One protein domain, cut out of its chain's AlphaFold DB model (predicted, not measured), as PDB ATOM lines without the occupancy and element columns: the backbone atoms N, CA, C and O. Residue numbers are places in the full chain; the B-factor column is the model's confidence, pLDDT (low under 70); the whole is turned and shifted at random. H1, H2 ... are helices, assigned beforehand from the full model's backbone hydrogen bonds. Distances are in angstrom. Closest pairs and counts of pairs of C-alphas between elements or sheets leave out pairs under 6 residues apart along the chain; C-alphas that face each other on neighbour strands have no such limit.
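What this domain is: This is residues 3 to 75 of the 77 residues of the protein "LysR family transcriptional regulator YbhD" of Klebsiella michiganensis (UniProt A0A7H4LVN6). Little regular structure is present: a long unnamed stretch loops about at one end of an elongated model, runs out to the far end over residues 34 to 46, and folds back there into H1, which leads towards the looped end and the short H2. Residues 49 to 55, of which 50 to 55 belong to H1, stick out. The printed part has 73 residues with two named helices, H1 then H2, and no named strand; the class is all helix, with 19 residues in named elements. It is only just extended, close to loose, with a radius of gyration of the C-alphas of 17.0 A and spans of 48 by 27 by 25 A.

How they stand to each other: Residues 3 to 49 hold no named element. H1, residues 50 to 64, and H2, residues 70 to 73, are apart, with a tight link of 5 residues between them. In H1 every O i to N i+4 pair is within hydrogen-bond range; H2 is too short for such a pair, and its one O i to N i+3 pair is not within range.

Where its parts are: C-alpha 3 is at (-91.500, -79.339, 149.149). H1 begins with C-alpha 50 at (-117.158, -109.389, 165.250) and is 21.0 A long. H2 ends with C-alpha 73 at (-87.679, -103.719, 144.610).

The domain as a whole: The C-alphas farthest apart, of Gly 5 and Glu 45, are 48.6 A apart. The printed part has no cut. Its mean pLDDT is 82.5, with residues 64 to 75 under 70.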
ATOM      1  N   GLU A   3     -91.069 -79.957 150.422       92.06
ATOM      2  CA  GLU A   3     -91.500 -79.339 149.149       92.06
ATOM      3  C   GLU A   3     -91.223 -77.836 149.072       92.06
ATOM      4  O   GLU A   3     -90.969 -77.303 148.001       92.06
ATOM      5  N   ALA A   4     -91.236 -77.157 150.221       94.50
ATOM      6  CA  ALA A   4     -90.934 -75.732 150.317       94.50
ATOM      7  C   ALA A   4     -89.418 -75.441 150.318       94.50
ATOM      8  O   ALA A   4     -89.019 -74.305 150.546       94.50
ATOM      9  N   GLY A   5     -88.566 -76.455 150.123       92.69
ATOM     10  CA  GLY A   5     -87.111 -76.302 150.052       92.69
ATOM     11  C   GLY A   5     -86.409 -76.124 151.402       92.69
ATOM     12  O   GLY A   5     -85.239 -75.759 151.432       92.69
ATOM     13  N   LEU A   6     -87.083 -76.391 152.526       96.00
ATOM     14  CA  LEU A   6     -86.529 -76.152 153.870       96.00
ATOM     15  C   LEU A   6     -85.606 -77.275 154.381       96.00
ATOM     16  O   LEU A   6     -85.109 -77.186 155.501       96.00
ATOM     17  N   GLY A   7     -85.389 -78.339 153.602       94.38
ATOM     18  CA  GLY A   7     -84.474 -79.428 153.955       94.38
ATOM     19  C   GLY A   7     -84.915 -80.797 153.442       94.38
ATOM     20  O   GLY A   7     -85.784 -80.898 152.580       94.38
ATOM     21  N   VAL A   8     -84.315 -81.853 154.002       94.38
ATOM     22  CA  VAL A   8     -84.597 -83.267 153.690       94.38
ATOM     23  C   VAL A   8     -85.281 -83.965 154.865       94.38
ATOM     24  O   VAL A   8     -85.112 -83.566 156.016       94.38
ATOM     25  N   ALA A   9     -86.036 -85.026 154.586       93.62
ATOM     26  CA  ALA A   9     -86.673 -85.847 155.609       93.62
ATOM     27  C   ALA A   9     -86.441 -87.337 155.344       93.62
ATOM     28  O   ALA A   9     -86.351 -87.769 154.195       93.62
ATOM     29  N   VAL A  10     -86.391 -88.117 156.422       91.75
ATOM     30  CA  VAL A  10     -86.416 -89.581 156.380       91.75
ATOM     31  C   VAL A  10     -87.790 -90.021 156.857       91.75
ATOM     32  O   VAL A  10     -88.180 -89.728 157.987       91.75
ATOM     33  N   VAL A  11     -88.524 -90.718 155.998       90.19
ATOM     34  CA  VAL A  11     -89.869 -91.222 156.297       90.19
ATOM     35  C   VAL A  11     -89.948 -92.711 155.955       90.19
ATOM     36  O   VAL A  11     -89.173 -93.184 155.119       90.19
ATOM     37  N   PRO A  12     -90.834 -93.485 156.604       87.50
ATOM     38  CA  PRO A  12     -91.059 -94.870 156.210       87.50
ATOM     39  C   PRO A  12     -91.613 -94.936 154.784       87.50
ATOM     40  O   PRO A  12     -92.333 -94.035 154.354       87.50
ATOM     41  N   SER A  13     -91.369 -96.045 154.086       82.19
ATOM     42  CA  SER A  13     -91.873 -96.260 152.722       82.19
ATOM     43  C   SER A  13     -93.397 -96.129 152.609       82.19
ATOM     44  O   SER A  13     -93.896 -95.772 151.554       82.19
ATOM     45  N   LEU A  14     -94.135 -96.362 153.702       81.38
ATOM     46  CA  LEU A  14     -95.592 -96.189 153.757       81.38
ATOM     47  C   LEU A  14     -96.042 -94.726 153.590       81.38
ATOM     48  O   LEU A  14     -97.171 -94.479 153.186       81.38
ATOM     49  N   ALA A  15     -95.176 -93.766 153.916       85.69
ATOM     50  CA  ALA A  15     -95.439 -92.339 153.752       85.69
ATOM     51  C   ALA A  15     -94.863 -91.778 152.439       85.69
ATOM     52  O   ALA A  15     -95.002 -90.583 152.182       85.69
ATOM     53  N   MET A  16     -94.193 -92.610 151.632       83.81
ATOM     54  CA  MET A  16     -93.684 -92.185 150.332       83.81
ATOM     55  C   MET A  16     -94.822 -92.135 149.308       83.81
ATOM     56  O   MET A  16     -95.698 -93.004 149.327       83.81
ATOM     57  N   PRO A  17     -94.821 -91.145 148.402       77.56
ATOM     58  CA  PRO A  17     -95.800 -91.081 147.326       77.56
ATOM     59  C   PRO A  17     -95.658 -92.309 146.423       77.56
ATOM     60  O   PRO A  17     -94.545 -92.677 146.056       77.56
ATOM     61  N   THR A  18     -96.781 -92.948 146.079       72.19
ATOM     62  CA  THR A  18     -96.814 -94.164 145.241       72.19
ATOM     63  C   THR A  18     -96.304 -93.924 143.822       72.19
ATOM     64  O   THR A  18     -95.630 -94.791 143.244       72.19
ATOM     65  N   ASP A  19     -96.568 -92.722 143.323       76.19
ATOM     66  CA  ASP A  19     -96.181 -92.228 142.009       76.19
ATOM     67  C   ASP A  19     -95.040 -91.211 142.114       76.19
ATOM     68  O   ASP A  19     -94.674 -90.758 143.203       76.19
ATOM     69  N   GLU A  20     -94.457 -90.848 140.969       77.12
ATOM     70  CA  GLU A  20     -93.448 -89.793 140.938       77.12
ATOM     71  C   GLU A  20     -94.025 -88.475 141.453       77.12
ATOM     72  O   GLU A  20     -95.103 -88.029 141.058       77.12
ATOM     73  N   HIS A  21     -93.275 -87.835 142.346       82.75
ATOM     74  CA  HIS A  21     -93.651 -86.540 142.870       82.75
ATOM     75  C   HIS A  21     -93.033 -85.436 142.016       82.75
ATOM     76  O   HIS A  21     -91.816 -85.360 141.881       82.75
ATOM     77  N   HIS A  22     -93.866 -84.536 141.495       86.12
ATOM     78  CA  HIS A  22     -93.462 -83.479 140.558       86.12
ATOM     79  C   HIS A  22     -92.321 -82.558 141.045       86.12
ATOM     80  O   HIS A  22     -91.642 -81.949 140.224       86.12
ATOM     81  N   ILE A  23     -92.099 -82.454 142.362       90.12
ATOM     82  CA  ILE A  23     -91.050 -81.602 142.964       90.12
ATOM     83  C   ILE A  23     -89.997 -82.411 143.735       90.12
ATOM     84  O   ILE A  23     -88.880 -81.938 143.935       90.12
ATOM     85  N   LEU A  24     -90.328 -83.618 144.204       90.25
ATOM     86  CA  LEU A  24     -89.501 -84.338 145.177       90.25
ATOM     87  C   LEU A  24     -88.986 -85.655 144.614       90.25
ATOM     88  O   LEU A  24     -89.682 -86.360 143.894       90.25
ATOM     89  N   VAL A  25     -87.777 -86.026 145.029       88.50
ATOM     90  CA  VAL A  25     -87.159 -87.310 144.699       88.50
ATOM     91  C   VAL A  25     -87.032 -88.171 145.950       88.50
ATOM     92  O   VAL A  25     -86.589 -87.710 147.000       88.50
ATOM     93  N   SER A  26     -87.385 -89.448 145.817       86.69
ATOM     94  CA  SER A  26     -87.163 -90.454 146.857       86.69
ATOM     95  C   SER A  26     -85.829 -91.159 146.634       86.69
ATOM     96  O   SER A  26     -85.518 -91.580 145.517       86.69
ATOM     97  N   ARG A  27     -85.037 -91.312 147.699       86.81
ATOM     98  CA  ARG A  27     -83.778 -92.072 147.688       86.81
ATOM     99  C   ARG A  27     -83.782 -93.115 148.809       86.81
ATOM    100  O   ARG A  27     -84.169 -92.770 149.926       86.81
ATOM    101  N   PRO A  28     -83.370 -94.367 148.538       85.81
ATOM    102  CA  PRO A  28     -83.280 -95.393 149.571       85.81
ATOM    103  C   PRO A  28     -82.146 -95.088 150.556       85.81
ATOM    104  O   PRO A  28     -81.108 -94.541 150.179       85.81
ATOM    105  N   LEU A  29     -82.309 -95.523 151.805       87.88
ATOM    106  CA  LEU A  29     -81.181 -95.678 152.722       87.88
ATOM    107  C   LEU A  29     -80.490 -97.010 152.420       87.88
ATOM    108  O   LEU A  29     -81.147 -98.050 152.438       87.88
ATOM    109  N   VAL A  30     -79.188 -96.965 152.127       86.19
ATOM    110  CA  VAL A  30     -78.409 -98.149 151.725       86.19
ATOM    111  C   VAL A  30     -77.660 -98.744 152.913       86.19
ATOM    112  O   VAL A  30     -77.842 -99.917 153.208       86.19
ATOM    113  N   GLU A  31     -76.878 -97.942 153.636       90.00
ATOM    114  CA  GLU A  31     -76.171 -98.398 154.835       90.00
ATOM    115  C   GLU A  31     -76.300 -97.347 155.955       90.00
ATOM    116  O   GLU A  31     -75.799 -96.231 155.790       90.00
ATOM    117  N   PRO A  32     -76.988 -97.658 157.073       87.25
ATOM    118  CA  PRO A  32     -77.749 -98.884 157.324       87.25
ATOM    119  C   PRO A  32     -79.136 -98.869 156.664       87.25
ATOM    120  O   PRO A  32     -79.834 -97.850 156.651       87.25
ATOM    121  N   VAL A  33     -79.604-100.036 156.214       84.88
ATOM    122  CA  VAL A  33     -81.030-100.229 155.900       84.88
ATOM    123  C   VAL A  33     -81.828-100.297 157.204       84.88
ATOM    124  O   VAL A  33     -81.752-101.275 157.950       84.88
ATOM    125  N   ILE A  34     -82.645 -99.278 157.470       87.31
ATOM    126  CA  ILE A  34     -83.469 -99.203 158.683       87.31
ATOM    127  C   ILE A  34     -84.832 -99.855 158.432       87.31
ATOM    128  O   ILE A  34     -85.604 -99.400 157.590       87.31
ATOM    129  N   ARG A  35     -85.170-100.885 159.216       83.31
ATOM    130  CA  ARG A  35     -86.492-101.536 159.210       83.31
ATOM    131  C   ARG A  35     -87.240-101.262 160.509       83.31
ATOM    132  O   ARG A  35     -86.634-101.195 161.577       83.31
ATOM    133  N   ARG A  36     -88.561-101.096 160.416       83.75
ATOM    134  CA  ARG A  36     -89.456-100.878 161.561       83.75
ATOM    135  C   ARG A  36     -90.646-101.821 161.458       83.75
ATOM    136  O   ARG A  36     -91.190-102.003 160.374       83.75
ATOM    137  N   THR A  37     -91.035-102.406 162.585       83.12
ATOM    138  CA  THR A  37     -92.169-103.330 162.663       83.12
ATOM    139  C   THR A  37     -93.460-102.547 162.851       83.12
ATOM    140  O   THR A  37     -93.582-101.786 163.811       83.12
ATOM    141  N   LEU A  38     -94.428-102.749 161.957       84.19
ATOM    142  CA  LEU A  38     -95.802-102.299 162.167       84.19
ATOM    143  C   LEU A  38     -96.531-103.341 163.026       84.19
ATOM    144  O   LEU A  38     -96.474-104.532 162.729       84.19
ATOM    145  N   GLY A  39     -97.177-102.899 164.104       88.50
ATOM    146  CA  GLY A  39     -97.836-103.783 165.065       88.50
ATOM    147  C   GLY A  39     -99.306-103.433 165.265       88.50
ATOM    148  O   GLY A  39     -99.695-102.270 165.167       88.50
ATOM    149  N   LEU A  40    -100.109-104.446 165.588       90.88
ATOM    150  CA  LEU A  40    -101.489-104.282 166.032       90.88
ATOM    151  C   LEU A  40    -101.545-104.409 167.558       90.88
ATOM    152  O   LEU A  40    -101.076-105.400 168.115       90.88
ATOM    153  N   VAL A  41    -102.136-103.422 168.231       91.62
ATOM    154  CA  VAL A  41    -102.306-103.431 169.691       91.62
ATOM    155  C   VAL A  41    -103.734-103.836 170.039       91.62
ATOM    156  O   VAL A  41    -104.692-103.295 169.491       91.62
ATOM    157  N   LEU A  42    -103.869-104.782 170.968       89.81
ATOM    158  CA  LEU A  42    -105.142-105.353 171.402       89.81
ATOM    159  C   LEU A  42    -105.265-105.264 172.925       89.81
ATOM    160  O   LEU A  42    -104.285-105.448 173.650       89.81
ATOM    161  N   ARG A  43    -106.480-105.017 173.428       89.19
ATOM    162  CA  ARG A  43    -106.759-105.088 174.868       89.19
ATOM    163  C   ARG A  43    -106.857-106.558 175.282       89.19
ATOM    164  O   ARG A  43    -107.693-107.276 174.751       89.19
ATOM    165  N   ARG A  44    -106.032-106.995 176.243       86.62
ATOM    166  CA  ARG A  44    -105.915-108.417 176.625       86.62
ATOM    167  C   ARG A  44    -107.216-109.033 177.144       86.62
ATOM    168  O   ARG A  44    -107.578-110.127 176.741       86.62
ATOM    169  N   GLU A  45    -107.925-108.315 178.007       89.62
ATOM    170  CA  GLU A  45    -109.069-108.850 178.761       89.62
ATOM    171  C   GLU A  45    -110.409-108.627 178.051       89.62
ATOM    172  O   GLU A  45    -111.456-108.468 178.679       89.62
ATOM    173  N   THR A  46    -110.411-108.457 176.729       87.75
ATOM    174  CA  THR A  46    -111.638-108.119 176.003       87.75
ATOM    175  C   THR A  46    -111.671-108.773 174.653       87.75
ATOM    176  O   THR A  46    -110.820-108.514 173.806       87.75
ATOM    177  N   ALA A  47    -112.715-109.577 174.461       89.19
ATOM    178  CA  ALA A  47    -113.074-110.065 173.151       89.19
ATOM    179  C   ALA A  47    -113.328-108.863 172.240       89.19
ATOM    180  O   ALA A  47    -114.096-107.952 172.563       89.19
ATOM    181  N   LEU A  48    -112.641-108.854 171.113       93.44
ATOM    182  CA  LEU A  48    -112.912-107.898 170.062       93.44
ATOM    183  C   LEU A  48    -114.330-108.171 169.506       93.44
ATOM    184  O   LEU A  48    -114.880-109.273 169.590       93.44
ATOM    185  N   SER A  49    -114.969-107.114 169.006       94.19
ATOM    186  CA  SER A  49    -116.277-107.243 168.353       94.19
ATOM    187  C   SER A  49    -116.151-108.018 167.033       94.19
ATOM    188  O   SER A  49    -115.108-107.908 166.390       94.19
ATOM    189  N   PRO A  50    -117.215-108.669 166.527       95.19
ATOM    190  CA  PRO A  50    -117.158-109.389 165.250       95.19
ATOM    191  C   PRO A  50    -116.583-108.572 164.077       95.19
ATOM    192  O   PRO A  50    -115.858-109.108 163.241       95.19
ATOM    193  N   ALA A  51    -116.859-107.263 164.028       96.00
ATOM    194  CA  ALA A  51    -116.301-106.364 163.017       96.00
ATOM    195  C   ALA A  51    -114.786-106.132 163.196       96.00
ATOM    196  O   ALA A  51    -114.047-106.085 162.215       96.00
ATOM    197  N   ALA A  52    -114.317-106.021 164.439       94.88
ATOM    198  CA  ALA A  52    -112.902-105.850 164.754       94.88
ATOM    199  C   ALA A  52    -112.094-107.134 164.485       94.88
ATOM    200  O   ALA A  52    -110.974-107.041 163.989       94.88
ATOM    201  N   GLU A  53    -112.669-108.317 164.714       94.75
ATOM    202  CA  GLU A  53    -112.097-109.606 164.295       94.75
ATOM    203  C   GLU A  53    -111.895-109.647 162.795       94.75
ATOM    204  O   GLU A  53    -110.797-109.944 162.330       94.75
ATOM    205  N   LYS A  54    -112.942-109.300 162.038       95.62
ATOM    206  CA  LYS A  54    -112.872-109.284 160.576       95.62
ATOM    207  C   LYS A  54    -111.837-108.292 160.073       95.62
ATOM    208  O   LYS A  54    -111.096-108.607 159.146       95.62
ATOM    209  N   PHE A  55    -111.729-107.131 160.714       94.62
ATOM    210  CA  PHE A  55    -110.684-106.169 160.397       94.62
ATOM    211  C   PHE A  55    -109.287-106.720 160.710       94.62
ATOM    212  O   PHE A  55    -108.419-106.675 159.845       94.62
ATOM    213  N   ARG A  56    -109.070-107.317 161.891       93.62
ATOM    214  CA  ARG A  56    -107.795-107.964 162.250       93.62
ATOM    215  C   ARG A  56    -107.407-109.033 161.231       93.62
ATOM    216  O   ARG A  56    -106.263-109.055 160.792       93.62
ATOM    217  N   GLU A  57    -108.339-109.909 160.869       93.50
ATOM    218  CA  GLU A  57    -108.128-110.956 159.863       93.50
ATOM    219  C   GLU A  57    -107.717-110.354 158.515       93.50
ATOM    220  O   GLU A  57    -106.723-110.785 157.934       93.50
ATOM    221  N   MET A  58    -108.422-109.314 158.061       93.50
ATOM    222  CA  MET A  58    -108.109-108.604 156.822       93.50
ATOM    223  C   MET A  58    -106.712-107.972 156.857       93.50
ATOM    224  O   MET A  58    -105.945-108.140 155.911       93.50
ATOM    225  N   LEU A  59    -106.349-107.289 157.949       91.00
ATOM    226  CA  LEU A  59    -105.012-106.712 158.117       91.00
ATOM    227  C   LEU A  59    -103.934-107.807 158.072       91.00
ATOM    228  O   LEU A  59    -102.960-107.701 157.336       91.00
ATOM    229  N   LEU A  60    -104.103-108.900 158.817       88.38
ATOM    230  CA  LEU A  60    -103.107-109.973 158.827       88.38
ATOM    231  C   LEU A  60    -102.958-110.636 157.450       88.38
ATOM    232  O   LEU A  60    -101.844-110.980 157.065       88.38
ATOM    233  N   GLN A  61    -104.039-110.761 156.678       87.75
ATOM    234  CA  GLN A  61    -103.984-111.274 155.307       87.75
ATOM    235  C   GLN A  61    -103.261-110.321 154.349       87.75
ATOM    236  O   GLN A  61    -102.390-110.768 153.607       87.75
ATOM    237  N   LEU A  62    -103.586-109.025 154.381       81.94
ATOM    238  CA  LEU A  62    -102.973-108.019 153.504       81.94
ATOM    239  C   LEU A  62    -101.458-107.927 153.718       81.94
ATOM    240  O   LEU A  62    -100.701-107.907 152.752       81.94
ATOM    241  N   TRP A  63    -101.010-107.932 154.975       75.69
ATOM    242  CA  TRP A  63     -99.589-107.803 155.308       75.69
ATOM    243  C   TRP A  63     -98.814-109.132 155.295       75.69
ATOM    244  O   TRP A  63     -97.590-109.111 155.203       75.69
ATOM    245  N   SER A  64     -99.483-110.292 155.329       62.50
ATOM    246  CA  SER A  64     -98.821-111.600 155.163       62.50
ATOM    247  C   SER A  64     -98.357-111.862 153.725       62.50
ATOM    248  O   SER A  64     -97.514-112.733 153.519       62.50
ATOM    249  N   GLN A  65     -98.903-111.145 152.735       54.47
ATOM    250  CA  GLN A  65     -98.560-111.311 151.315       54.47
ATOM    251  C   GLN A  65     -97.436-110.371 150.850       54.47
ATOM    252  O   GLN A  65     -97.017-110.411 149.694       54.47
ATOM    253  N   ASP A  66     -96.901-109.549 151.753       55.31
ATOM    254  CA  ASP A  66     -95.975-108.460 151.437       55.31
ATOM    255  C   ASP A  66     -94.494-108.911 151.402       55.31
ATOM    256  O   ASP A  66     -93.577-108.173 151.758       55.31
ATOM    257  N   THR A  67     -94.231-110.140 150.931       50.88
ATOM    258  CA  THR A  67     -92.874-110.574 150.525       50.88
ATOM    259  C   THR A  67     -92.394-109.797 149.290       50.88
ATOM    260  O   THR A  67     -91.194-109.704 149.037       50.88
ATOM    261  N   SER A  68     -93.315-109.179 148.542       52.28
ATOM    262  CA  SER A  68     -93.027-108.337 147.380       52.28
ATOM    263  C   SER A  68     -93.518-106.905 147.596       52.28
ATOM    264  O   SER A  68     -94.334-106.397 146.824       52.28
ATOM    265  N   SER A  69     -92.995-106.224 148.618       52.84
ATOM    266  CA  SER A  69     -93.210-104.781 148.731       52.84
ATOM    267  C   SER A  69     -92.636-104.089 147.483       52.84
ATOM    268  O   SER A  69     -91.438-104.232 147.205       52.84
ATOM    269  N   PRO A  70     -93.427-103.297 146.734       49.12
ATOM    270  CA  PRO A  70     -92.937-102.573 145.559       49.12
ATOM    271  C   PRO A  70     -91.796-101.601 145.902       49.12
ATOM    272  O   PRO A  70     -91.025-101.213 145.029       49.12
ATOM    273  N   TRP A  71     -91.630-101.255 147.181       52.84
ATOM    274  CA  TRP A  71     -90.561-100.399 147.694       52.84
ATOM    275  C   TRP A  71     -89.284-101.144 148.081       52.84
ATOM    276  O   TRP A  71     -88.237-100.513 148.187       52.84
ATOM    277  N   ILE A  72     -89.346-102.468 148.271       51.59
ATOM    278  CA  ILE A  72     -88.146-103.301 148.431       51.59
ATOM    279  C   ILE A  72     -87.452-103.466 147.069       51.59
ATOM    280  O   ILE A  72     -86.228-103.473 147.019       51.59
ATOM    281  N   GLY A  73     -88.216-103.530 145.967       49.19
ATOM    282  CA  GLY A  73     -87.679-103.719 144.610       49.19
ATOM    283  C   GLY A  73     -87.414-102.446 143.791       49.19
ATOM    284  O   GLY A  73     -86.589-102.480 142.880       49.19
ATOM    285  N   LYS A  74     -88.078-101.312 144.080       50.78
ATOM    286  CA  LYS A  74     -87.941-100.069 143.282       50.78
ATOM    287  C   LYS A  74     -86.577 -99.377 143.401       50.78
ATOM    288  O   LYS A  74     -86.250 -98.558 142.550       50.78
ATOM    289  N   PHE A  75     -85.788 -99.684 144.429       52.38
ATOM    290  CA  PHE A  75     -84.556 -98.950 144.736       52.38
ATOM    291  C   PHE A  75     -83.288 -99.820 144.779       52.38
ATOM    292  O   PHE A  75     -82.231 -99.345 145.178       52.38
TER     293      PHE A  75